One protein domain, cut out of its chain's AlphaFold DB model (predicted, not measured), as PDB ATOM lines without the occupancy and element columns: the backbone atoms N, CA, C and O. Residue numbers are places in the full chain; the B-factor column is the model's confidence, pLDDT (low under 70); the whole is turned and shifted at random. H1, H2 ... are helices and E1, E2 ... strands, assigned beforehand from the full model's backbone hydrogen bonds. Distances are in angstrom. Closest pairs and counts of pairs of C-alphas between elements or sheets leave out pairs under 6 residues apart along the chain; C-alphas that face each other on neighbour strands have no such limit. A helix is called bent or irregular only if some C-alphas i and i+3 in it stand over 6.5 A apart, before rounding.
ATOM      1  N   ILE A 117     321.277 551.357 379.473       97.69
ATOM      2  CA  ILE A 117     321.123 551.686 380.891       97.69
ATOM      3  C   ILE A 117     320.070 552.789 380.971       97.69
ATOM      4  O   ILE A 117     320.270 553.902 380.481       97.69
ATOM      5  N   TYR A 118     318.920 552.454 381.547       96.94
ATOM      6  CA  TYR A 118     317.792 553.371 381.695       96.94
ATOM      7  C   TYR A 118     318.062 554.402 382.787       96.94
ATOM      8  O   TYR A 118     317.648 555.551 382.651       96.94
ATOM      9  N   GLN A 119     318.779 553.988 383.835       97.56
ATOM     10  CA  GLN A 119     319.120 554.816 384.983       97.56
ATOM     11  C   GLN A 119     320.521 554.466 385.490       97.56
ATOM     12  O   GLN A 119     320.838 553.296 385.708       97.56
ATOM     13  N   ALA A 120     321.328 555.501 385.678       98.06
ATOM     14  CA  ALA A 120     322.525 555.507 386.495       98.06
ATOM     15  C   ALA A 120     322.263 556.461 387.668       98.06
ATOM     16  O   ALA A 120     321.785 557.572 387.446       98.06
ATOM     17  N   ASP A 121     322.507 556.014 388.889       97.94
ATOM     18  CA  ASP A 121     322.225 556.745 390.121       97.94
ATOM     19  C   ASP A 121     323.172 556.240 391.212       97.94
ATOM     20  O   ASP A 121     322.922 555.227 391.875       97.94
ATOM     21  N   PHE A 122     324.330 556.884 391.300       98.44
ATOM     22  CA  PHE A 122     325.402 556.496 392.201       98.44
ATOM     23  C   PHE A 122     325.661 557.600 393.214       98.44
ATOM     24  O   PHE A 122     325.788 558.764 392.839       98.44
ATOM     25  N   HIS A 123     325.820 557.205 394.472       97.88
ATOM     26  CA  HIS A 123     326.150 558.080 395.580       97.88
ATOM     27  C   HIS A 123     327.110 557.370 396.542       97.88
ATOM     28  O   HIS A 123     326.881 556.222 396.935       97.88
ATOM     29  N   THR A 124     328.168 558.067 396.947       97.12
ATOM     30  CA  THR A 124     329.060 557.635 398.023       97.12
ATOM     31  C   THR A 124     329.564 558.822 398.839       97.12
ATOM     32  O   THR A 124     330.003 559.829 398.277       97.12
ATOM     33  N   ASP A 125     329.576 558.651 400.161       96.56
ATOM     34  CA  ASP A 125     330.180 559.592 401.112       96.56
ATOM     35  C   ASP A 125     331.654 559.252 401.404       96.56
ATOM     36  O   ASP A 125     332.302 559.877 402.249       96.56
ATOM     37  N   PHE A 126     332.173 558.189 400.782       96.25
ATOM     38  CA  PHE A 126     333.542 557.744 400.986       96.25
ATOM     39  C   PHE A 126     334.081 556.994 399.764       96.25
ATOM     40  O   PHE A 126     333.595 555.921 399.397       96.25
ATOM     41  N   ILE A 127     335.114 557.536 399.126       95.12
ATOM     42  CA  ILE A 127     335.870 556.825 398.089       95.12
ATOM     43  C   ILE A 127     336.906 555.933 398.778       95.12
ATOM     44  O   ILE A 127     337.712 556.396 399.582       95.12
ATOM     45  N   LEU A 128     336.865 554.635 398.480       92.56
ATOM     46  CA  LEU A 128     337.695 553.634 399.145       92.56
ATOM     47  C   LEU A 128     339.112 553.582 398.546       92.56
ATOM     48  O   LEU A 128     339.294 553.630 397.324       92.56
ATOM     49  N   ASP A 129     340.111 553.363 399.401       88.56
ATOM     50  CA  ASP A 129     341.462 552.984 398.993       88.56
ATOM     51  C   ASP A 129     341.430 551.590 398.380       88.56
ATOM     52  O   ASP A 129     341.173 550.570 399.032       88.56
ATOM     53  N   PHE A 130     341.769 551.561 397.102       83.19
ATOM     54  CA  PHE A 130     341.854 550.358 396.313       83.19
ATOM     55  C   PHE A 130     342.722 549.262 396.940       83.19
ATOM     56  O   PHE A 130     342.354 548.084 396.948       83.19
ATOM     57  N   ASN A 131     343.878 549.637 397.487       83.25
ATOM     58  CA  ASN A 131     344.859 548.687 398.010       83.25
ATOM     59  C   ASN A 131     344.369 547.986 399.280       83.25
ATOM     60  O   ASN A 131     344.902 546.944 399.663       83.25
ATOM     61  N   ARG A 132     343.348 548.552 399.927       86.19
ATOM     62  CA  ARG A 132     342.780 548.077 401.185       86.19
ATOM     63  C   ARG A 132     341.419 547.417 401.004       86.19
ATOM     64  O   ARG A 132     340.885 546.886 401.966       86.19
ATOM     65  N   LEU A 133     340.890 547.345 399.780       80.75
ATOM     66  CA  LEU A 133     339.598 546.706 399.499       80.75
ATOM     67  C   LEU A 133     339.533 545.231 399.917       80.75
ATOM     68  O   LEU A 133     338.446 544.709 400.113       80.75
ATOM     69  N   LEU A 134     340.667 544.540 400.039       77.00
ATOM     70  CA  LEU A 134     340.711 543.143 400.493       77.00
ATOM     71  C   LEU A 134     340.667 542.996 402.021       77.00
ATOM     72  O   LEU A 134     340.600 541.874 402.522       77.00
ATOM     73  N   ASP A 135     340.768 544.100 402.756       84.19
ATOM     74  CA  ASP A 135     340.630 544.125 404.203       84.19
ATOM     75  C   ASP A 135     339.144 544.280 404.555       84.19
ATOM     76  O   ASP A 135     338.565 545.366 404.502       84.19
ATOM     77  N   ASP A 136     338.515 543.158 404.914       81.62
ATOM     78  CA  ASP A 136     337.100 543.105 405.292       81.62
ATOM     79  C   ASP A 136     336.760 544.070 406.440       81.62
ATOM     80  O   ASP A 136     335.627 544.549 406.504       81.62
ATOM     81  N   GLN A 137     337.701 544.339 407.356       89.50
ATOM     82  CA  GLN A 137     337.482 545.280 408.456       89.50
ATOM     83  C   GLN A 137     337.515 546.715 407.940       89.50
ATOM     84  O   GLN A 137     336.655 547.504 408.308       89.50
ATOM     85  N   TYR A 138     338.445 547.039 407.043       90.94
ATOM     86  CA  TYR A 138     338.499 548.359 406.415       90.94
ATOM     87  C   TYR A 138     337.203 548.696 405.669       90.94
ATOM     88  O   TYR A 138     336.670 549.789 405.843       90.94
ATOM     89  N   VAL A 139     336.662 547.755 404.890       87.75
ATOM     90  CA  VAL A 139     335.385 547.956 404.184       87.75
ATOM     91  C   VAL A 139     334.220 548.096 405.173       87.75
ATOM     92  O   VAL A 139     333.319 548.895 404.937       87.75
ATOM     93  N   GLN A 140     334.238 547.356 406.287       88.62
ATOM     94  CA  GLN A 140     333.235 547.486 407.354       88.62
ATOM     95  C   GLN A 140     333.322 548.830 408.091       88.62
ATOM     96  O   GLN A 140     332.298 549.419 408.429       88.62
ATOM     97  N   ASP A 141     334.531 549.331 408.330       93.75
ATOM     98  CA  ASP A 141     334.756 550.611 409.005       93.75
ATOM     99  C   ASP A 141     334.311 551.804 408.137       93.75
ATOM    100  O   ASP A 141     333.991 552.864 408.673       93.75
ATOM    101  N   HIS A 142     334.236 551.613 406.816       93.81
ATOM    102  CA  HIS A 142     333.838 552.620 405.829       93.81
ATOM    103  C   HIS A 142     332.615 552.167 405.016       93.81
ATOM    104  O   HIS A 142     332.555 552.346 403.799       93.81
ATOM    105  N   GLU A 143     331.611 551.570 405.674       92.06
ATOM    106  CA  GLU A 143     330.378 551.124 405.001       92.06
ATOM    107  C   GLU A 143     329.617 552.263 404.304       92.06
ATOM    108  O   GLU A 143     328.892 552.009 403.343       92.06
ATOM    109  N   ASN A 144     329.813 553.516 404.727       94.06
ATOM    110  CA  ASN A 144     329.287 554.704 404.045       94.06
ATOM    111  C   ASN A 144     329.896 554.928 402.645       94.06
ATOM    112  O   ASN A 144     329.345 555.693 401.860       94.06
ATOM    113  N   GLY A 145     330.991 554.235 402.321       94.50
ATOM    114  CA  GLY A 145     331.567 554.174 400.977       94.50
ATOM    115  C   GLY A 145     330.894 553.171 400.036       94.50
ATOM    116  O   GLY A 145     331.293 553.033 398.877       94.50
ATOM    117  N   VAL A 146     329.907 552.418 400.539       93.69
ATOM    118  CA  VAL A 146     329.258 551.319 399.822       93.69
ATOM    119  C   VAL A 146     327.758 551.566 399.710       93.69
ATOM    120  O   VAL A 146     326.995 551.399 400.661       93.69
ATOM    121  N   GLN A 147     327.301 551.841 398.493       95.00
ATOM    122  CA  GLN A 147     325.883 551.891 398.170       95.00
ATOM    123  C   GLN A 147     325.304 550.472 398.145       95.00
ATOM    124  O   GLN A 147     325.709 549.617 397.348       95.00
ATOM    125  N   GLN A 148     324.331 550.216 399.022       91.88
ATOM    126  CA  GLN A 148     323.560 548.973 399.027       91.88
ATOM    127  C   GLN A 148     322.392 549.109 398.045       91.88
ATOM    128  O   GLN A 148     321.476 549.900 398.264       91.88
ATOM    129  N   GLY A 149     322.418 548.327 396.967       91.00
ATOM    130  CA  GLY A 149     321.461 548.426 395.867       91.00
ATOM    131  C   GLY A 149     322.107 548.842 394.540       91.00
ATOM    132  O   GLY A 149     323.302 549.138 394.487       91.00
ATOM    133  N   PRO A 150     321.331 548.816 393.445       93.75
ATOM    134  CA  PRO A 150     321.872 549.043 392.116       93.75
ATOM    135  C   PRO A 150     322.073 550.535 391.852       93.75
ATOM    136  O   PRO A 150     321.120 551.305 391.885       93.75
ATOM    137  N   ALA A 151     323.303 550.906 391.515       96.50
ATOM    138  CA  ALA A 151     323.650 552.183 390.908       96.50
ATOM    139  C   ALA A 151     323.334 552.245 389.404       96.50
ATOM    140  O   ALA A 151     323.202 553.322 388.841       96.50
ATOM    141  N   PHE A 152     323.206 551.101 388.729       97.38
ATOM    142  CA  PHE A 152     322.901 551.011 387.303       97.38
ATOM    143  C   PHE A 152     321.766 550.024 387.058       97.38
ATOM    144  O   PHE A 152     321.843 548.860 387.466       97.38
ATOM    145  N   LEU A 153     320.749 550.490 386.333       96.94
ATOM    146  CA  LEU A 153     319.585 549.720 385.910       96.94
ATOM    147  C   LEU A 153     319.461 549.734 384.388       96.94
ATOM    148  O   LEU A 153     319.453 550.794 383.760       96.94
ATOM    149  N   GLY A 154     319.335 548.560 383.780       96.75
ATOM    150  CA  GLY A 154     319.371 548.443 382.328       96.75
ATOM    151  C   GLY A 154     319.096 547.050 381.794       96.75
ATOM    152  O   GLY A 154     318.712 546.135 382.519       96.75
ATOM    153  N   VAL A 155     319.330 546.899 380.495       95.88
ATOM    154  CA  VAL A 155     319.403 545.614 379.800       95.88
ATOM    155  C   VAL A 155     320.530 545.639 378.776       95.88
ATOM    156  O   VAL A 155     320.853 546.689 378.221       95.88
ATOM    157  N   TYR A 156     321.093 544.479 378.467       93.38
ATOM    158  CA  TYR A 156     322.100 544.321 377.422       93.38
ATOM    159  C   TYR A 156     321.892 543.029 376.634       93.38
ATOM    160  O   TYR A 156     321.125 542.150 377.031       93.38
ATOM    161  N   THR A 157     322.608 542.914 375.517       89.50
ATOM    162  CA  THR A 157     322.470 541.875 374.492       89.50
ATOM    163  C   THR A 157     321.161 541.925 373.702       89.50
ATOM    164  O   THR A 157     320.170 542.542 374.091       89.50
ATOM    165  N   THR A 158     321.126 541.178 372.597       82.69
ATOM    166  CA  THR A 158     319.908 540.962 371.799       82.69
ATOM    167  C   THR A 158     318.815 540.195 372.549       82.69
ATOM    168  O   THR A 158     317.666 540.211 372.117       82.69
ATOM    169  N   ALA A 159     319.154 539.518 373.652       86.06
ATOM    170  CA  ALA A 159     318.203 538.801 374.499       86.06
ATOM    171  C   ALA A 159     317.619 539.672 375.629       86.06
ATOM    172  O   ALA A 159     316.803 539.173 376.399       86.06
ATOM    173  N   TYR A 160     318.009 540.950 375.733       88.69
ATOM    174  CA  TYR A 160     317.564 541.876 376.784       88.69
ATOM    175  C   TYR A 160     317.821 541.351 378.207       88.69
ATOM    176  O   TYR A 160     316.962 541.427 379.088       88.69
ATOM    177  N   ALA A 161     319.022 540.817 378.436       91.94
ATOM    178  CA  ALA A 161     319.455 540.366 379.751       91.94
ATOM    179  C   ALA A 161     319.515 541.558 380.730       91.94
ATOM    180  O   ALA A 161     320.071 542.597 380.368       91.94
ATOM    181  N   PRO A 162     318.947 541.450 381.944       94.19
ATOM    182  CA  PRO A 162     318.822 542.572 382.875       94.19
ATOM    183  C   PRO A 162     320.135 542.955 383.577       94.19
ATOM    184  O   PRO A 162     320.988 542.110 383.852       94.19
ATOM    185  N   ILE A 163     320.253 544.243 383.908       94.25
ATOM    186  CA  ILE A 163     321.308 544.848 384.727       94.25
ATOM    187  C   ILE A 163     320.636 545.524 385.936       94.25
ATOM    188  O   ILE A 163     319.843 546.441 385.719       94.25
ATOM    189  N   PRO A 164     320.944 545.118 387.181       92.62
ATOM    190  CA  PRO A 164     321.509 543.815 387.535       92.62
ATOM    191  C   PRO A 164     320.503 542.679 387.242       92.62
ATOM    192  O   PRO A 164     319.334 542.937 386.940       92.62
ATOM    193  N   PRO A 165     320.908 541.406 387.366       89.12
ATOM    194  CA  PRO A 165     319.992 540.279 387.293       89.12
ATOM    195  C   PRO A 165     318.908 540.338 388.370       89.12
ATOM    196  O   PRO A 165     319.149 540.731 389.513       89.12
ATOM    197  N   ALA A 166     317.701 539.901 388.010       86.12
ATOM    198  CA  ALA A 166     316.562 539.914 388.917       86.12
ATOM    199  C   ALA A 166     316.795 539.021 390.148       86.12
ATOM    200  O   ALA A 166     317.295 537.900 390.038       86.12
ATOM    201  N   GLY A 167     316.378 539.510 391.319       83.62
ATOM    202  CA  GLY A 167     316.453 538.768 392.581       83.62
ATOM    203  C   GLY A 167     317.855 538.659 393.184       83.62
ATOM    204  O   GLY A 167     318.020 537.913 394.143       83.62
ATOM    205  N   GLN A 168     318.843 539.378 392.643       86.31
ATOM    206  CA  GLN A 168     320.210 539.386 393.158       86.31
ATOM    207  C   GLN A 168     320.502 540.631 393.993       86.31
ATOM    208  O   GLN A 168     319.935 541.704 393.769       86.31
ATOM    209  N   PHE A 169     321.418 540.485 394.947       87.69
ATOM    210  CA  PHE A 169     321.920 541.606 395.729       87.69
ATOM    211  C   PHE A 169     322.965 542.371 394.922       87.69
ATOM    212  O   PHE A 169     323.708 541.793 394.131       87.69
ATOM    213  N   THR A 170     323.040 543.680 395.131       89.88
ATOM    214  CA  THR A 170     324.030 544.534 394.474       89.88
ATOM    215  C   THR A 170     324.712 545.440 395.473       89.88
ATOM    216  O   THR A 170     324.117 545.857 396.470       89.88
ATOM    217  N   ARG A 171     325.979 545.726 395.187       90.56
ATOM    218  CA  ARG A 171     326.772 546.735 395.879       90.56
ATOM    219  C   ARG A 171     327.475 547.582 394.845       90.56
ATOM    220  O   ARG A 171     328.010 547.028 393.885       90.56
ATOM    221  N   ALA A 172     327.481 548.886 395.057       92.94
ATOM    222  CA  ALA A 172     328.276 549.808 394.271       92.94
ATOM    223  C   ALA A 172     329.200 550.610 395.181       92.94
ATOM    224  O   ALA A 172     328.844 550.918 396.315       92.94
ATOM    225  N   PHE A 173     330.395 550.913 394.699       92.56
ATOM    226  CA  PHE A 173     331.378 551.688 395.446       92.56
ATOM    227  C   PHE A 173     332.329 552.394 394.482       92.56
ATOM    228  O   PHE A 173     332.514 551.956 393.340       92.56
ATOM    229  N   ALA A 174     332.922 553.486 394.956       93.75
ATOM    230  CA  ALA A 174     333.993 554.190 394.270       93.75
ATOM    231  C   ALA A 174     335.333 553.795 394.883       93.75
ATOM    232  O   ALA A 174     335.440 553.603 396.096       93.75
ATOM    233  N   THR A 175     336.356 553.683 394.046       89.81
ATOM    234  CA  THR A 175     337.707 553.324 394.471       89.81
ATOM    235  C   THR A 175     338.717 554.149 393.712       89.81
ATOM    236  O   THR A 175     338.541 554.414 392.519       89.81
ATOM    237  N   HIS A 176     339.803 554.502 394.383       84.25
ATOM    238  CA  HIS A 176     340.925 555.142 393.721       84.25
ATOM    239  C   HIS A 176     341.794 554.085 393.020       84.25
ATOM    240  O   HIS A 176     342.700 553.509 393.623       84.25
ATOM    241  N   ALA A 177     341.504 553.782 391.755       64.25
ATOM    242  CA  ALA A 177     342.059 552.632 391.050       64.25
ATOM    243  C   ALA A 177     342.977 553.016 389.886       64.25
ATOM    244  O   ALA A 177     342.680 553.899 389.084       64.25
ATOM    245  N   LEU A 178     344.058 552.234 389.760       56.38
ATOM    246  CA  LEU A 178     345.110 552.352 388.746       56.38
ATOM    247  C   LEU A 178     345.816 553.715 388.801       56.38
ATOM    248  O   LEU A 178     345.334 554.679 389.375       56.38
ATOM    249  N   SER A 179     347.034 553.786 388.281       51.34
ATOM    250  CA  SER A 179     347.993 554.861 388.574       51.34
ATOM    251  C   SER A 179     347.552 556.308 388.255       51.34
ATOM    252  O   SER A 179     348.352 557.200 388.504       51.34
ATOM    253  N   GLU A 180     346.349 556.558 387.710       57.00
ATOM    254  CA  GLU A 180     345.896 557.863 387.192       57.00
ATOM    255  C   GLU A 180     344.352 558.091 387.181       57.00
ATOM    256  O   GLU A 180     343.895 558.923 386.399       57.00
ATOM    257  N   GLY A 181     343.510 557.396 387.971       76.50
ATOM    258  CA  GLY A 181     342.042 557.530 387.823       76.50
ATOM    259  C   GLY A 181     341.163 557.173 389.031       76.50
ATOM    260  O   GLY A 181     341.647 556.759 390.083       76.50
ATOM    261  N   LEU A 182     339.849 557.354 388.855       87.81
ATOM    262  CA  LEU A 182     338.797 556.969 389.806       87.81
ATOM    263  C   LEU A 182     337.838 555.991 389.126       87.81
ATOM    264  O   LEU A 182     337.338 556.268 388.036       87.81
ATOM    265  N   ASP A 183     337.528 554.887 389.799       90.25
ATOM    266  CA  ASP A 183     336.635 553.852 389.281       90.25
ATOM    267  C   ASP A 183     335.393 553.719 390.158       90.25
ATOM    268  O   ASP A 183     335.484 553.677 391.383       90.25
ATOM    269  N   VAL A 184     334.231 553.577 389.527       91.94
ATOM    270  CA  VAL A 184     332.965 553.240 390.183       91.94
ATOM    271  C   VAL A 184     332.496 551.898 389.668       91.94
ATOM    272  O   VAL A 184     332.335 551.710 388.464       91.94
ATOM    273  N   ILE A 185     332.275 550.954 390.577       91.00
ATOM    274  CA  ILE A 185     331.984 549.565 390.225       91.00
ATOM    275  C   ILE A 185     330.712 549.129 390.931       91.00
ATOM    276  O   ILE A 185     330.632 549.177 392.153       91.00
ATOM    277  N   GLN A 186     329.746 548.634 390.158       92.31
ATOM    278  CA  GLN A 186     328.620 547.856 390.655       92.31
ATOM    279  C   GLN A 186     328.891 546.366 390.468       92.31
ATOM    280  O   GLN A 186     329.078 545.883 389.347       92.31
ATOM    281  N   GLN A 187     328.812 545.627 391.568       87.88
ATOM    282  CA  GLN A 187     328.911 544.177 391.602       87.88
ATOM    283  C   GLN A 187     327.549 543.555 391.909       87.88
ATOM    284  O   GLN A 187     326.835 544.002 392.810       87.88
ATOM    285  N   THR A 188     327.217 542.488 391.185       85.31
ATOM    286  CA  THR A 188     326.075 541.622 391.491       85.31
ATOM    287  C   THR A 188     326.558 540.447 392.336       85.31
ATOM    288  O   THR A 188     327.574 539.831 392.021       85.31
ATOM    289  N   ILE A 189     325.828 540.123 393.399       82.38
ATOM    290  CA  ILE A 189     326.134 539.067 394.368       82.38
ATOM    291  C   ILE A 189     324.941 538.112 394.432       82.38
ATOM    292  O   ILE A 189     323.792 538.557 394.477       82.38
ATOM    293  N   THR A 190     325.215 536.808 394.480       74.88
ATOM    294  CA  THR A 190     324.178 535.778 394.628       74.88
ATOM    295  C   THR A 190     324.318 535.028 395.948       74.88
ATOM    296  O   THR A 190     325.345 535.102 396.623       74.88
ATOM    297  N   ASP A 191     323.293 534.256 396.305       68.75
ATOM    298  CA  ASP A 191     323.305 533.436 397.519       68.75
ATOM    299  C   ASP A 191     324.273 532.237 397.442       68.75
ATOM    300  O   ASP A 191     324.666 531.697 398.480       68.75
ATOM    301  N   THR A 192     324.646 531.797 396.233       63.28
ATOM    302  CA  THR A 192     325.431 530.570 395.983       63.28
ATOM    303  C   THR A 192     326.796 530.835 395.348       63.28
ATOM    304  O   THR A 192     327.763 530.141 395.660       63.28
ATOM    305  N   GLN A 193     326.895 531.846 394.487       57.84
ATOM    306  CA  GLN A 193     328.130 532.418 393.960       57.84
ATOM    307  C   GLN A 193     328.392 533.782 394.591       57.84
ATOM    308  O   GLN A 193     327.512 534.639 394.664       57.84
ATOM    309  N   LYS A 194     329.645 534.005 394.979       66.88
ATOM    310  CA  LYS A 194     330.074 535.250 395.616       66.88
ATOM    311  C   LYS A 194     329.897 536.484 394.719       66.88
ATOM    312  O   LYS A 194     329.685 537.567 395.247       66.88
ATOM    313  N   TYR A 195     329.934 536.309 393.396       75.38
ATOM    314  CA  TYR A 195     329.632 537.343 392.405       75.38
ATOM    315  C   TYR A 195     328.940 536.720 391.189       75.38
ATOM    316  O   TYR A 195     329.161 535.545 390.903       75.38
ATOM    317  N   ALA A 196     328.130 537.505 390.486       78.31
ATOM    318  CA  ALA A 196     327.464 537.118 389.248       78.31
ATOM    319  C   ALA A 196     327.563 538.207 388.184       78.31
ATOM    320  O   ALA A 196     327.803 539.381 388.472       78.31
ATOM    321  N   SER A 197     327.332 537.796 386.943       85.69
ATOM    322  CA  SER A 197     327.227 538.691 385.802       85.69
ATOM    323  C   SER A 197     325.856 539.348 385.693       85.69
ATOM    324  O   SER A 197     324.855 538.694 385.983       85.69
ATOM    325  N   PRO A 198     325.782 540.571 385.145       89.25
ATOM    326  CA  PRO A 198     326.914 541.438 384.819       89.25
ATOM    327  C   PRO A 198     327.402 542.263 386.022       89.25
ATOM    328  O   PRO A 198     326.653 542.544 386.963       89.25
ATOM    329  N   ALA A 199     328.655 542.709 385.934       89.56
ATOM    330  CA  ALA A 199     329.157 543.868 386.666       89.56
ATOM    331  C   ALA A 199     329.122 545.105 385.757       89.56
ATOM    332  O   ALA A 199     329.222 544.988 384.532       89.56
ATOM    333  N   VAL A 200     329.001 546.292 386.347       93.44
ATOM    334  CA  VAL A 200     329.091 547.566 385.617       93.44
ATOM    335  C   VAL A 200     330.231 548.374 386.202       93.44
ATOM    336  O   VAL A 200     330.355 548.448 387.421       93.44
ATOM    337  N   ALA A 201     331.058 548.967 385.348       92.38
ATOM    338  CA  ALA A 201     332.112 549.872 385.776       92.38
ATOM    339  C   ALA A 201     332.059 551.184 385.000       92.38
ATOM    340  O   ALA A 201     331.858 551.181 383.784       92.38
ATOM    341  N   VAL A 202     332.266 552.289 385.710       93.88
ATOM    342  CA  VAL A 202     332.565 553.604 385.151       93.88
ATOM    343  C   VAL A 202     333.989 553.951 385.549       93.88
ATOM    344  O   VAL A 202     334.310 553.941 386.732       93.88
ATOM    345  N   LEU A 203     334.834 554.218 384.563       91.69
ATOM    346  CA  LEU A 203     336.239 554.553 384.756       91.69
ATOM    347  C   LEU A 203     336.423 556.008 384.356       91.69
ATOM    348  O   LEU A 203     336.274 556.343 383.176       91.69
ATOM    349  N   PHE A 204     336.722 556.865 385.322       92.44
ATOM    350  CA  PHE A 204     337.088 558.246 385.064       92.44
ATOM    351  C   PHE A 204     338.552 558.302 384.629       92.44
ATOM    352  O   PHE A 204     339.431 557.688 385.228       92.44
ATOM    353  N   SER A 205     338.818 559.067 383.574       89.00
ATOM    354  CA  SER A 205     340.166 559.250 383.015       89.00
ATOM    355  C   SER A 205     341.111 560.060 383.911       89.00
ATOM    356  O   SER A 205     342.294 560.168 383.603       89.00
ATOM    357  N   SER A 206     340.590 560.653 384.988       89.31
ATOM    358  CA  SER A 206     341.322 561.463 385.958       89.31
ATOM    359  C   SER A 206     340.792 561.178 387.366       89.31
ATOM    360  O   SER A 206     339.585 560.963 387.509       89.31
ATOM    361  N   PRO A 207     341.642 561.216 388.411       87.25
ATOM    362  CA  PRO A 207     341.181 561.102 389.791       87.25
ATOM    363  C   PRO A 207     340.507 562.398 390.269       87.25
ATOM    364  O   PRO A 207     339.774 562.393 391.254       87.25
ATOM    365  N   VAL A 208     340.712 563.516 389.563       90.69
ATOM    366  CA  VAL A 208     340.053 564.795 389.844       90.69
ATOM    367  C   VAL A 208     338.762 564.864 389.035       90.69
ATOM    368  O   VAL A 208     338.749 565.276 387.873       90.69
ATOM    369  N   VAL A 209     337.660 564.449 389.653       92.38
ATOM    370  CA  VAL A 209     336.330 564.525 389.054       92.38
ATOM    371  C   VAL A 209     335.716 565.870 389.424       92.38
ATOM    372  O   VAL A 209     335.718 566.278 390.583       92.38
ATOM    373  N   THR A 210     335.200 566.580 388.425       92.25
ATOM    374  CA  THR A 210     334.520 567.865 388.621       92.25
ATOM    375  C   THR A 210     333.021 567.694 388.433       92.25
ATOM    376  O   THR A 210     332.585 566.874 387.624       92.25
ATOM    377  N   SER A 211     332.233 568.462 389.186       96.38
ATOM    378  CA  SER A 211     330.782 568.501 389.010       96.38
ATOM    379  C   SER A 211     330.403 569.044 387.633       96.38
ATOM    380  O   SER A 211     331.049 569.958 387.113       96.38
ATOM    381  N   GLY A 212     329.322 568.507 387.078       97.00
ATOM    382  CA  GLY A 212     328.812 568.844 385.755       97.00
ATOM    383  C   GLY A 212     328.720 567.639 384.813       97.00
ATOM    384  O   GLY A 212     328.899 566.487 385.228       97.00
ATOM    385  N   PRO A 213     328.452 567.895 383.523       97.19
ATOM    386  CA  PRO A 213     328.239 566.841 382.546       97.19
ATOM    387  C   PRO A 213     329.554 566.159 382.164       97.19
ATOM    388  O   PRO A 213     330.504 566.800 381.707       97.19
ATOM    389  N   ILE A 214     329.576 564.832 382.261       97.19
ATOM    390  CA  ILE A 214     330.694 563.974 381.871       97.19
ATOM    391  C   ILE A 214     330.271 563.105 380.687       97.19
ATOM    392  O   ILE A 214     329.277 562.374 380.725       97.19
ATOM    393  N   VAL A 215     331.058 563.178 379.615       96.75
ATOM    394  CA  VAL A 215     330.850 562.373 378.409       96.75
ATOM    395  C   VAL A 215     331.403 560.968 378.616       96.75
ATOM    396  O   VAL A 215     332.595 560.798 378.878       96.75
ATOM    397  N   LEU A 216     330.542 559.968 378.419       96.81
ATOM    398  CA  LEU A 216     330.925 558.564 378.342       96.81
ATOM    399  C   LEU A 216     331.348 558.231 376.912       96.81
ATOM    400  O   LEU A 216     330.531 558.278 375.986       96.81
ATOM    401  N   GLY A 217     332.623 557.889 376.733       93.38
ATOM    402  CA  GLY A 217     333.187 557.592 375.421       93.38
ATOM    403  C   GLY A 217     333.816 556.203 375.294       93.38
ATOM    404  O   GLY A 217     334.038 555.491 376.275       93.38
ATOM    405  N   PRO A 218     334.121 555.795 374.049       88.62
ATOM    406  CA  PRO A 218     334.594 554.446 373.743       88.62
ATOM    407  C   PRO A 218     336.082 554.225 374.055       88.62
ATOM    408  O   PRO A 218     336.530 553.080 374.086       88.62
ATOM    409  N   THR A 219     336.865 555.292 374.249       84.25
ATOM    410  CA  THR A 219     338.327 555.241 374.422       84.25
ATOM    411  C   THR A 219     338.775 555.998 375.672       84.25
ATOM    412  O   THR A 219     338.024 556.807 376.211       84.25
ATOM    413  N   ARG A 220     340.033 555.791 376.094       78.19
ATOM    414  CA  ARG A 220     340.644 556.489 377.245       78.19
ATOM    415  C   ARG A 220     340.758 558.005 377.095       78.19
ATOM    416  O   ARG A 220     341.062 558.684 378.061       78.19
ATOM    417  N   GLN A 221     340.580 558.530 375.885       84.38
ATOM    418  CA  GLN A 221     340.598 559.977 375.655       84.38
ATOM    419  C   GLN A 221     339.301 560.646 376.119       84.38
ATOM    420  O   GLN A 221     339.254 561.866 376.241       84.38
ATOM    421  N   ALA A 222     338.238 559.865 376.325       90.06
ATOM    422  CA  ALA A 222     336.999 560.381 376.871       90.06
ATOM    423  C   ALA A 222     337.146 560.661 378.376       90.06
ATOM    424  O   ALA A 222     337.846 559.908 379.056       90.06
ATOM    425  N   PRO A 223     336.443 561.677 378.911       92.94
ATOM    426  CA  PRO A 223     336.445 561.984 380.340       92.94
ATOM    427  C   PRO A 223     336.128 560.774 381.226       92.94
ATOM    428  O   PRO A 223     336.760 560.602 382.268       92.94
ATOM    429  N   ALA A 224     335.206 559.914 380.786       94.31
ATOM    430  CA  ALA A 224     334.951 558.627 381.410       94.31
ATOM    431  C   ALA A 224     334.563 557.552 380.382       94.31
ATOM    432  O   ALA A 224     334.134 557.840 379.259       94.31
ATOM    433  N   GLN A 225     334.695 556.291 380.786       94.00
ATOM    434  CA  GLN A 225     334.273 555.116 380.025       94.00
ATOM    435  C   GLN A 225     333.300 554.285 380.860       94.00
ATOM    436  O   GLN A 225     333.527 554.108 382.050       94.00
ATOM    437  N   LEU A 226     332.245 553.741 380.245       95.81
ATOM    438  CA  LEU A 226     331.317 552.820 380.909       95.81
ATOM    439  C   LEU A 226     331.399 551.435 380.271       95.81
ATOM    440  O   LEU A 226     331.271 551.302 379.051       95.81
ATOM    441  N   PHE A 227     331.534 550.400 381.096       94.12
ATOM    442  CA  PHE A 227     331.579 549.005 380.671       94.12
ATOM    443  C   PHE A 227     330.530 548.162 381.386       94.12
ATOM    444  O   PHE A 227     330.376 548.235 382.603       94.12
ATOM    445  N   VAL A 228     329.867 547.296 380.622       94.31
ATOM    446  CA  VAL A 228     329.133 546.142 381.150       94.31
ATOM    447  C   VAL A 228     330.017 544.923 380.945       94.31
ATOM    448  O   VAL A 228     330.412 544.613 379.815       94.31
ATOM    449  N   MET A 229     330.351 544.254 382.040       90.31
ATOM    450  CA  MET A 229     331.319 543.167 382.071       90.31
ATOM    451  C   MET A 229     330.649 541.862 382.474       90.31
ATOM    452  O   MET A 229     329.882 541.812 383.436       90.31
ATOM    453  N   ASP A 230     330.978 540.804 381.744       87.19
ATOM    454  CA  ASP A 230     330.645 539.440 382.129       87.19
ATOM    455  C   ASP A 230     331.713 538.932 383.108       87.19
ATOM    456  O   ASP A 230     332.915 539.133 382.898       87.19
ATOM    457  N   VAL A 231     331.264 538.312 384.196       78.12
ATOM    458  CA  VAL A 231     332.079 537.793 385.292       78.12
ATOM    459  C   VAL A 231     331.955 536.274 385.295       78.12
ATOM    460  O   VAL A 231     330.903 535.725 385.599       78.12
ATOM    461  N   SER A 232     333.035 535.566 384.970       66.81
ATOM    462  CA  SER A 232     333.012 534.098 385.056       66.81
ATOM    463  C   SER A 232     333.101 533.596 386.504       66.81
ATOM    464  O   SER A 232     333.664 534.270 387.372       66.81
ATOM    465  N   ASP A 233     332.658 532.353 386.720       56.62
ATOM    466  CA  ASP A 233     332.643 531.620 388.000       56.62
ATOM    467  C   ASP A 233     333.983 531.606 388.765       56.62
ATOM    468  O   ASP A 233     334.015 531.325 389.962       56.62
ATOM    469  N   ASN A 234     335.093 531.914 388.089       52.78
ATOM    470  CA  ASN A 234     336.428 531.966 388.678       52.78
ATOM    471  C   ASN A 234     336.896 533.384 389.054       52.78
ATOM    472  O   ASN A 234     338.061 533.529 389.393       52.78
ATOM    473  N   PHE A 235     336.055 534.426 389.003       52.38
ATOM    474  CA  PHE A 235     336.327 535.821 389.442       52.38
ATOM    475  C   PHE A 235     337.539 536.551 388.825       52.38
ATOM    476  O   PHE A 235     337.711 537.746 389.049       52.38
ATOM    477  N   PHE A 236     338.372 535.872 388.035       48.62
ATOM    478  CA  PHE A 236     339.583 536.421 387.418       48.62
ATOM    479  C   PHE A 236     339.410 536.748 385.934       48.62
ATOM    480  O   PHE A 236     340.270 537.407 385.354       48.62
ATOM    481  N   VAL A 237     338.319 536.298 385.308       54.28
ATOM    482  CA  VAL A 237     338.036 536.589 383.901       54.28
ATOM    483  C   VAL A 237     336.869 537.557 383.835       54.28
ATOM    484  O   VAL A 237     335.714 537.158 383.996       54.28
ATOM    485  N   PHE A 238     337.218 538.821 383.613       74.06
ATOM    486  CA  PHE A 238     336.301 539.865 383.185       74.06
ATOM    487  C   PHE A 238     336.456 540.026 381.685       74.06
ATOM    488  O   PHE A 238     337.573 540.210 381.181       74.06
ATOM    489  N   CYS A 239     335.343 539.976 380.972       87.38
ATOM    490  CA  CYS A 239     335.311 540.394 379.585       87.38
ATOM    491  C   CYS A 239     334.275 541.496 379.400       87.38
ATOM    492  O   CYS A 239     333.203 541.477 380.001       87.38
ATOM    493  N   VAL A 240     334.608 542.487 378.580       90.94
ATOM    494  CA  VAL A 240     333.685 543.562 378.224       90.94
ATOM    495  C   VAL A 240     332.655 542.991 377.257       90.94
ATOM    496  O   VAL A 240     333.002 542.590 376.141       90.94
ATOM    497  N   ALA A 241     331.399 542.946 377.697       92.38
ATOM    498  CA  ALA A 241     330.255 542.519 376.897       92.38
ATOM    499  C   ALA A 241     329.631 543.701 376.146       92.38
ATOM    500  O   ALA A 241     329.196 543.561 375.002       92.38
ATOM    501  N   ALA A 242     329.615 544.881 376.771       94.69
ATOM    502  CA  ALA A 242     329.125 546.105 376.156       94.69
ATOM    503  C   ALA A 242     329.880 547.338 376.660       94.69
ATOM    504  O   ALA A 242     330.403 547.352 377.774       94.69
ATOM    505  N   ILE A 243     329.884 548.387 375.841       95.62
ATOM    506  CA  ILE A 243     330.330 549.731 376.220       95.62
ATOM    507  C   ILE A 243     329.118 550.658 376.283       95.62
ATOM    508  O   ILE A 243     328.224 550.546 375.443       95.62
ATOM    509  N   GLY A 244     329.098 551.580 377.239       96.75
ATOM    510  CA  GLY A 244     328.103 552.645 377.304       96.75
ATOM    511  C   GLY A 244     328.595 553.916 376.634       96.75
ATOM    512  O   GLY A 244     329.708 554.364 376.898       96.75
ATOM    513  N   LEU A 245     327.749 554.503 375.791       96.50
ATOM    514  CA  LEU A 245     327.950 555.822 375.200       96.50
ATOM    515  C   LEU A 245     326.782 556.727 375.593       96.50
ATOM    516  O   LEU A 245     325.616 556.340 375.470       96.50
ATOM    517  N   GLY A 246     327.095 557.927 376.071       95.56
ATOM    518  CA  GLY A 246     326.092 558.854 376.584       95.56
ATOM    519  C   GLY A 246     326.685 559.925 377.490       95.56
ATOM    520  O   GLY A 246     327.856 560.282 377.369       95.56
ATOM    521  N   LEU A 247     325.850 560.430 378.392       96.62
ATOM    522  CA  LEU A 247     326.198 561.449 379.375       96.62
ATOM    523  C   LEU A 247     325.807 560.958 380.769       96.62
ATOM    524  O   LEU A 247     324.764 560.320 380.931       96.62
ATOM    525  N   ILE A 248     326.628 561.302 381.751       98.06
ATOM    526  CA  ILE A 248     326.248 561.331 383.165       98.06
ATOM    527  C   ILE A 248     326.439 562.759 383.674       98.06
ATOM    528  O   ILE A 248     327.264 563.500 383.146       98.06
ATOM    529  N   GLU A 249     325.679 563.140 384.687       98.31
ATOM    530  CA  GLU A 249     325.796 564.409 385.391       98.31
ATOM    531  C   GLU A 249     326.381 564.135 386.773       98.31
ATOM    532  O   GLU A 249     325.733 563.493 387.600       98.31
ATOM    533  N   VAL A 250     327.600 564.612 387.024       98.38
ATOM    534  CA  VAL A 250     328.202 564.579 388.359       98.38
ATOM    535  C   VAL A 250     327.590 565.712 389.172       98.38
ATOM    536  O   VAL A 250     327.931 566.881 388.983       98.38
ATOM    537  N   THR A 251     326.670 565.377 390.070       98.12
ATOM    538  CA  THR A 251     325.968 566.349 390.918       98.12
ATOM    539  C   THR A 251     326.803 566.780 392.110       98.12
ATOM    540  O   THR A 251     326.640 567.902 392.589       98.12
ATOM    541  N   HIS A 252     327.725 565.927 392.555       97.56
ATOM    542  CA  HIS A 252     328.567 566.182 393.716       97.56
ATOM    543  C   HIS A 252     329.925 565.501 393.558       97.56
ATOM    544  O   HIS A 252     329.997 564.333 393.186       97.56
ATOM    545  N   ALA A 253     331.006 566.230 393.821       96.81
ATOM    546  CA  ALA A 253     332.362 565.687 393.831       96.81
ATOM    547  C   ALA A 253     333.219 566.485 394.817       96.81
ATOM    548  O   ALA A 253     333.413 567.692 394.647       96.81
ATOM    549  N   ILE A 254     333.731 565.821 395.853       96.62
ATOM    550  CA  ILE A 254     334.584 566.440 396.872       96.62
ATOM    551  C   ILE A 254     335.822 565.579 397.075       96.62
ATOM    552  O   ILE A 254     335.714 564.402 397.402       96.62
ATOM    553  N   ASN A 255     337.001 566.200 396.950       93.12
ATOM    554  CA  ASN A 255     338.293 565.590 397.278       93.12
ATOM    555  C   ASN A 255     338.501 564.204 396.635       93.12
ATOM    556  O   ASN A 255     339.000 563.283 397.272       93.12
ATOM    557  N   THR A 256     338.090 564.047 395.374       93.50
ATOM    558  CA  THR A 256     338.073 562.742 394.690       93.50
ATOM    559  C   THR A 256     339.465 562.178 394.391       93.50
ATOM    560  O   THR A 256     339.598 561.003 394.073       93.50
ATOM    561  N   GLU A 257     340.501 563.009 394.509       90.25
ATOM    562  CA  GLU A 257     341.910 562.625 394.375       90.25
ATOM    563  C   GLU A 257     342.521 562.070 395.669       90.25
ATOM    564  O   GLU A 257     343.683 561.660 395.683       90.25
ATOM    565  N   ALA A 258     341.770 562.067 396.774       87.44
ATOM    566  CA  ALA A 258     342.234 561.444 397.997       87.44
ATOM    567  C   ALA A 258     342.410 559.937 397.783       87.44
ATOM    568  O   ALA A 258     341.530 559.251 397.270       87.44
ATOM    569  N   ALA A 259     343.551 559.411 398.229       82.00
ATOM    570  CA  ALA A 259     343.795 557.971 398.212       82.00
ATOM    571  C   ALA A 259     342.810 557.201 399.114       82.00
ATOM    572  O   ALA A 259     342.614 556.008 398.913       82.00
ATOM    573  N   ASP A 260     342.232 557.883 400.107       87.38
ATOM    574  CA  ASP A 260     341.282 557.350 401.079       87.38
ATOM    575  C   ASP A 260     340.329 558.489 401.496       87.38
ATOM    576  O   ASP A 260     340.780 559.526 401.999       87.38
ATOM    577  N   GLY A 261     339.028 558.323 401.258       90.44
ATOM    578  CA  GLY A 261     337.993 559.331 401.498       90.44
ATOM    579  C   GLY A 261     337.657 560.203 400.285       90.44
ATOM    580  O   GLY A 261     338.104 559.964 399.173       90.44
ATOM    581  N   GLY A 262     336.827 561.223 400.506       94.88
ATOM    582  CA  GLY A 262     336.200 561.990 399.427       94.88
ATOM    583  C   GLY A 262     334.819 561.445 399.069       94.88
ATOM    584  O   GLY A 262     334.427 560.372 399.518       94.88
ATOM    585  N   GLU A 263     334.074 562.211 398.287       96.75
ATOM    586  CA  GLU A 263     332.651 561.990 398.027       96.75
ATOM    587  C   GLU A 263     332.381 562.117 396.529       96.75
ATOM    588  O   GLU A 263     332.994 562.946 395.844       96.75
ATOM    589  N   LEU A 264     331.454 561.309 396.017       97.81
ATOM    590  CA  LEU A 264     331.066 561.337 394.612       97.81
ATOM    591  C   LEU A 264     329.593 560.970 394.454       97.81
ATOM    592  O   LEU A 264     329.141 559.934 394.934       97.81
ATOM    593  N   GLU A 265     328.870 561.785 393.695       98.38
ATOM    594  CA  GLU A 265     327.506 561.510 393.267       98.38
ATOM    595  C   GLU A 265     327.343 561.836 391.787       98.38
ATOM    596  O   GLU A 265     327.779 562.891 391.308       98.38
ATOM    597  N   PHE A 266     326.690 560.940 391.055       98.50
ATOM    598  CA  PHE A 266     326.264 561.224 389.695       98.50
ATOM    599  C   PHE A 266     324.964 560.514 389.351       98.50
ATOM    600  O   PHE A 266     324.660 559.425 389.838       98.50
ATOM    601  N   ASN A 267     324.240 561.106 388.410       98.31
ATOM    602  CA  ASN A 267     323.073 560.497 387.797       98.31
ATOM    603  C   ASN A 267     323.201 560.468 386.273       98.31
ATOM    604  O   ASN A 267     324.003 561.168 385.662       98.31
ATOM    605  N   GLY A 268     322.412 559.619 385.634       97.31
ATOM    606  CA  GLY A 268     322.370 559.498 384.188       97.31
ATOM    607  C   GLY A 268     321.163 558.692 383.746       97.31
ATOM    608  O   GLY A 268     320.571 557.934 384.512       97.31
ATOM    609  N   SER A 269     320.773 558.850 382.489       96.44
ATOM    610  CA  SER A 269     319.676 558.077 381.913       96.44
ATOM    611  C   SER A 269     319.883 557.876 380.422       96.44
ATOM    612  O   SER A 269     320.615 558.628 379.778       96.44
ATOM    613  N   ASN A 270     319.221 556.859 379.870       95.62
ATOM    614  CA  ASN A 270     319.235 556.554 378.437       95.62
ATOM    615  C   ASN A 270     320.652 556.393 377.846       95.62
ATOM    616  O   ASN A 270     320.908 556.768 376.698       95.62
ATOM    617  N   ILE A 271     321.580 555.818 378.615       97.88
ATOM    618  CA  ILE A 271     322.938 555.535 378.140       97.88
ATOM    619  C   ILE A 271     322.848 554.328 377.210       97.88
ATOM    620  O   ILE A 271     322.434 553.236 377.611       97.88
ATOM    621  N   THR A 272     323.215 554.523 375.947       97.25
ATOM    622  CA  THR A 272     323.080 553.480 374.932       97.25
ATOM    623  C   THR A 272     324.251 552.518 375.034       97.25
ATOM    624  O   THR A 272     325.407 552.943 375.075       97.25
ATOM    625  N   LEU A 273     323.960 551.218 375.058       97.12
ATOM    626  CA  LEU A 273     324.987 550.189 375.084       97.12
ATOM    627  C   LEU A 273     325.252 549.658 373.677       97.12
ATOM    628  O   LEU A 273     324.325 549.334 372.928       97.12
ATOM    629  N   TYR A 274     326.527 549.506 373.349       95.25
ATOM    630  CA  TYR A 274     326.988 548.932 372.092       95.25
ATOM    631  C   TYR A 274     327.879 547.730 372.356       95.25
ATOM    632  O   TYR A 274     328.663 547.707 373.306       95.25
ATOM    633  N   HIS A 275     327.795 546.738 371.477       93.25
ATOM    634  CA  HIS A 275     328.791 545.682 371.459       93.25
ATOM    635  C   HIS A 275     330.121 546.271 370.951       93.25
ATOM    636  O   HIS A 275     330.094 547.010 369.963       93.25
ATOM    637  N   PRO A 276     331.293 545.932 371.525       92.56
ATOM    638  CA  PRO A 276     332.571 546.524 371.110       92.56
ATOM    639  C   PRO A 276     332.918 546.361 369.620       92.56
ATOM    640  O   PRO A 276     333.710 547.131 369.088       92.56
ATOM    641  N   SER A 277     332.343 545.369 368.928       92.38
ATOM    642  CA  SER A 277     332.539 545.177 367.480       92.38
ATOM    643  C   SER A 277     331.584 545.977 366.587       92.38
ATOM    644  O   SER A 277     331.725 545.923 365.369       92.38
ATOM    645  N   ASN A 278     330.561 546.613 367.158       91.81
ATOM    646  CA  ASN A 278     329.522 547.325 366.419       91.81
ATOM    647  C   ASN A 278     329.128 548.593 367.179       91.81
ATOM    648  O   ASN A 278     328.097 548.645 367.851       91.81
ATOM    649  N   THR A 279     329.997 549.596 367.101       92.06
ATOM    650  CA  THR A 279     329.794 550.905 367.725       92.06
ATOM    651  C   THR A 279     329.647 551.979 366.648       92.06
ATOM    652  O   THR A 279     330.115 551.771 365.526       92.06
ATOM    653  N   PRO A 280     329.125 553.173 366.983       91.81
ATOM    654  CA  PRO A 280     329.132 554.324 366.078       91.81
ATOM    655  C   PRO A 280     330.516 554.739 365.560       91.81
ATOM    656  O   PRO A 280     330.605 555.481 364.588       91.81
ATOM    657  N   PHE A 281     331.585 554.240 366.183       90.00
ATOM    658  CA  PHE A 281     332.979 554.491 365.826       90.00
ATOM    659  C   PHE A 281     333.626 553.311 365.079       90.00
ATOM    660  O   PHE A 281     334.831 553.318 364.840       90.00
ATOM    661  N   GLY A 282     332.844 552.288 364.719       91.44
ATOM    662  CA  GLY A 282     333.323 551.039 364.131       91.44
ATOM    663  C   GLY A 282     333.648 549.960 365.171       91.44
ATOM    664  O   GLY A 282     333.137 549.968 366.293       91.44
ATOM    665  N   ASP A 283     334.477 548.991 364.776       92.31
ATOM    666  CA  ASP A 283     334.962 547.923 365.657       92.31
ATOM    667  C   ASP A 283     336.115 548.440 366.525       92.31
ATOM    668  O   ASP A 283     337.221 548.671 366.038       92.31
ATOM    669  N   ILE A 284     335.861 548.591 367.825       91.94
ATOM    670  CA  ILE A 284     336.845 549.081 368.796       91.94
ATOM    671  C   ILE A 284     337.446 547.957 369.646       91.94
ATOM    672  O   ILE A 284     338.141 548.226 370.627       91.94
ATOM    673  N   ARG A 285     337.216 546.679 369.309       91.88
ATOM    674  CA  ARG A 285     337.704 545.546 370.117       91.88
ATOM    675  C   ARG A 285     339.207 545.580 370.342       91.88
ATOM    676  O   ARG A 285     339.661 545.191 371.410       91.88
ATOM    677  N   ALA A 286     339.975 546.017 369.347       91.00
ATOM    678  CA  ALA A 286     341.425 546.141 369.469       91.00
ATOM    679  C   ALA A 286     341.830 547.194 370.512       91.00
ATOM    680  O   ALA A 286     342.797 546.979 371.236       91.00
ATOM    681  N   GLU A 287     341.079 548.293 370.617       89.00
ATOM    682  CA  GLU A 287     341.317 549.345 371.608       89.00
ATOM    683  C   GLU A 287     340.973 548.860 373.015       89.00
ATOM    684  O   GLU A 287     341.787 548.980 373.927       89.00
ATOM    685  N   ILE A 288     339.809 548.224 373.175       87.69
ATOM    686  CA  ILE A 288     339.399 547.654 374.463       87.69
ATOM    687  C   ILE A 288     340.397 546.587 374.924       87.69
ATOM    688  O   ILE A 288     340.798 546.609 376.082       87.69
ATOM    689  N   LYS A 289     340.899 545.740 374.012       88.56
ATOM    690  CA  LYS A 289     341.919 544.707 374.288       88.56
ATOM    691  C   LYS A 289     343.254 545.226 374.812       88.56
ATOM    692  O   LYS A 289     344.021 544.429 375.344       88.56
ATOM    693  N   LYS A 290     343.537 546.527 374.704       84.19
ATOM    694  CA  LYS A 290     344.701 547.139 375.365       84.19
ATOM    695  C   LYS A 290     344.531 547.228 376.884       84.19
ATOM    696  O   LYS A 290     345.516 547.441 377.578       84.19
ATOM    697  N   GLN A 291     343.299 547.105 377.376       78.38
ATOM    698  CA  GLN A 291     342.931 547.309 378.777       78.38
ATOM    699  C   GLN A 291     342.226 546.086 379.368       78.38
ATOM    700  O   GLN A 291     342.560 545.640 380.459       78.38
TER     701      GLN A 291
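This is residues 117 to 291 of the 298 residues of an uncharacterized protein of Deltaproteobacteria bacterium ADurb.Bin207 (UniProt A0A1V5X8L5). One twisted sheet folds over on itself into a flattened, loosely closed barrel, with two layers of strands that cross. E1, E3, E4, E11 and the later part of the bent E10 make one layer; E5, E6, E7 and E9 make the other, E2 runs beside E5, and E8 lies along E10. H1 and H2 are small pieces at opposite ends of the longest axis. The printed part has 175 residues, with eleven named strands and two named helices; along the chain E1 comes first, then H1, then the strands from E2 through E11, and last H2; the class is mostly strand, and the neighbour strands of the branched sheet are antiparallel. The whole is compact, with a radius of gyration of the C-alphas of 15.2 A, and rounded, spanning 42 by 39 by 28 A.

E1, residues 117 to 124, has E3, residues 152 to 156, on one side (N 118 to O 153, 2.8 A) and E11, residues 263 to 274, on the other (N 120 to O 268, 2.8 A). E4, residues 161 to 163, forms a hairpin with E3 (N 163 to O 154, 2.8 A). E2, residues 146 to 148, is an edge strand beside E5, residues 169 to 176 (N 147 to O 172, 2.8 A); the closest C-alphas of E1 and E2, Thr 124 and Gln 147, are 6.6 A apart. E5, E6, residues 182 to 189, and E7, residues 196 to 204, form a meander, each strand the antiparallel neighbour of the one before (N 175 to O 183, 2.8 A; N 184 to O 202, 2.8 A). E9, residues 224 to 231, pairs with E7 (N 203 to O 225, 2.8 A) and begins a second meander through E10, residues 238 to 254, to E11 (N 244 to O 226, 2.8 A; N 249 to O 267, 2.8 A). E10 bends by 103 degrees at residue 241; E8, residues 212 to 216, and E9 are on one side of it, E11 on the other (N 214 to O 248, 2.8 A). The closest C-alphas of E3 and E6, those of Phe 152 and Gln 186, are 7.3 A apart. H1, residues 136 to 141, is not on the sheet, nor, only just, is H2, residues 285 to 288, with 4 pairs of C-alphas within 10 A. Every O i to N i+4 pair of H1 is within hydrogen-bond range; H2 is too short for one.

E1 begins at C-alpha 117, (321.123, 551.686, 380.891). E10 is 29.9 A long, E11 29.6 A, E7 23.6 A and E5 23.4 A. H2 ends at C-alpha 288, (339.399, 547.654, 374.463).

The C-alphas of Asp 141 and Gly 282 are the farthest apart, 44.9 A. The printed part has no cut, and the link from E1 to H1 is long. The mean pLDDT of the printed part is 88.7; residues 177 to 180, 191 to 194 and 232 to 237 are under 70.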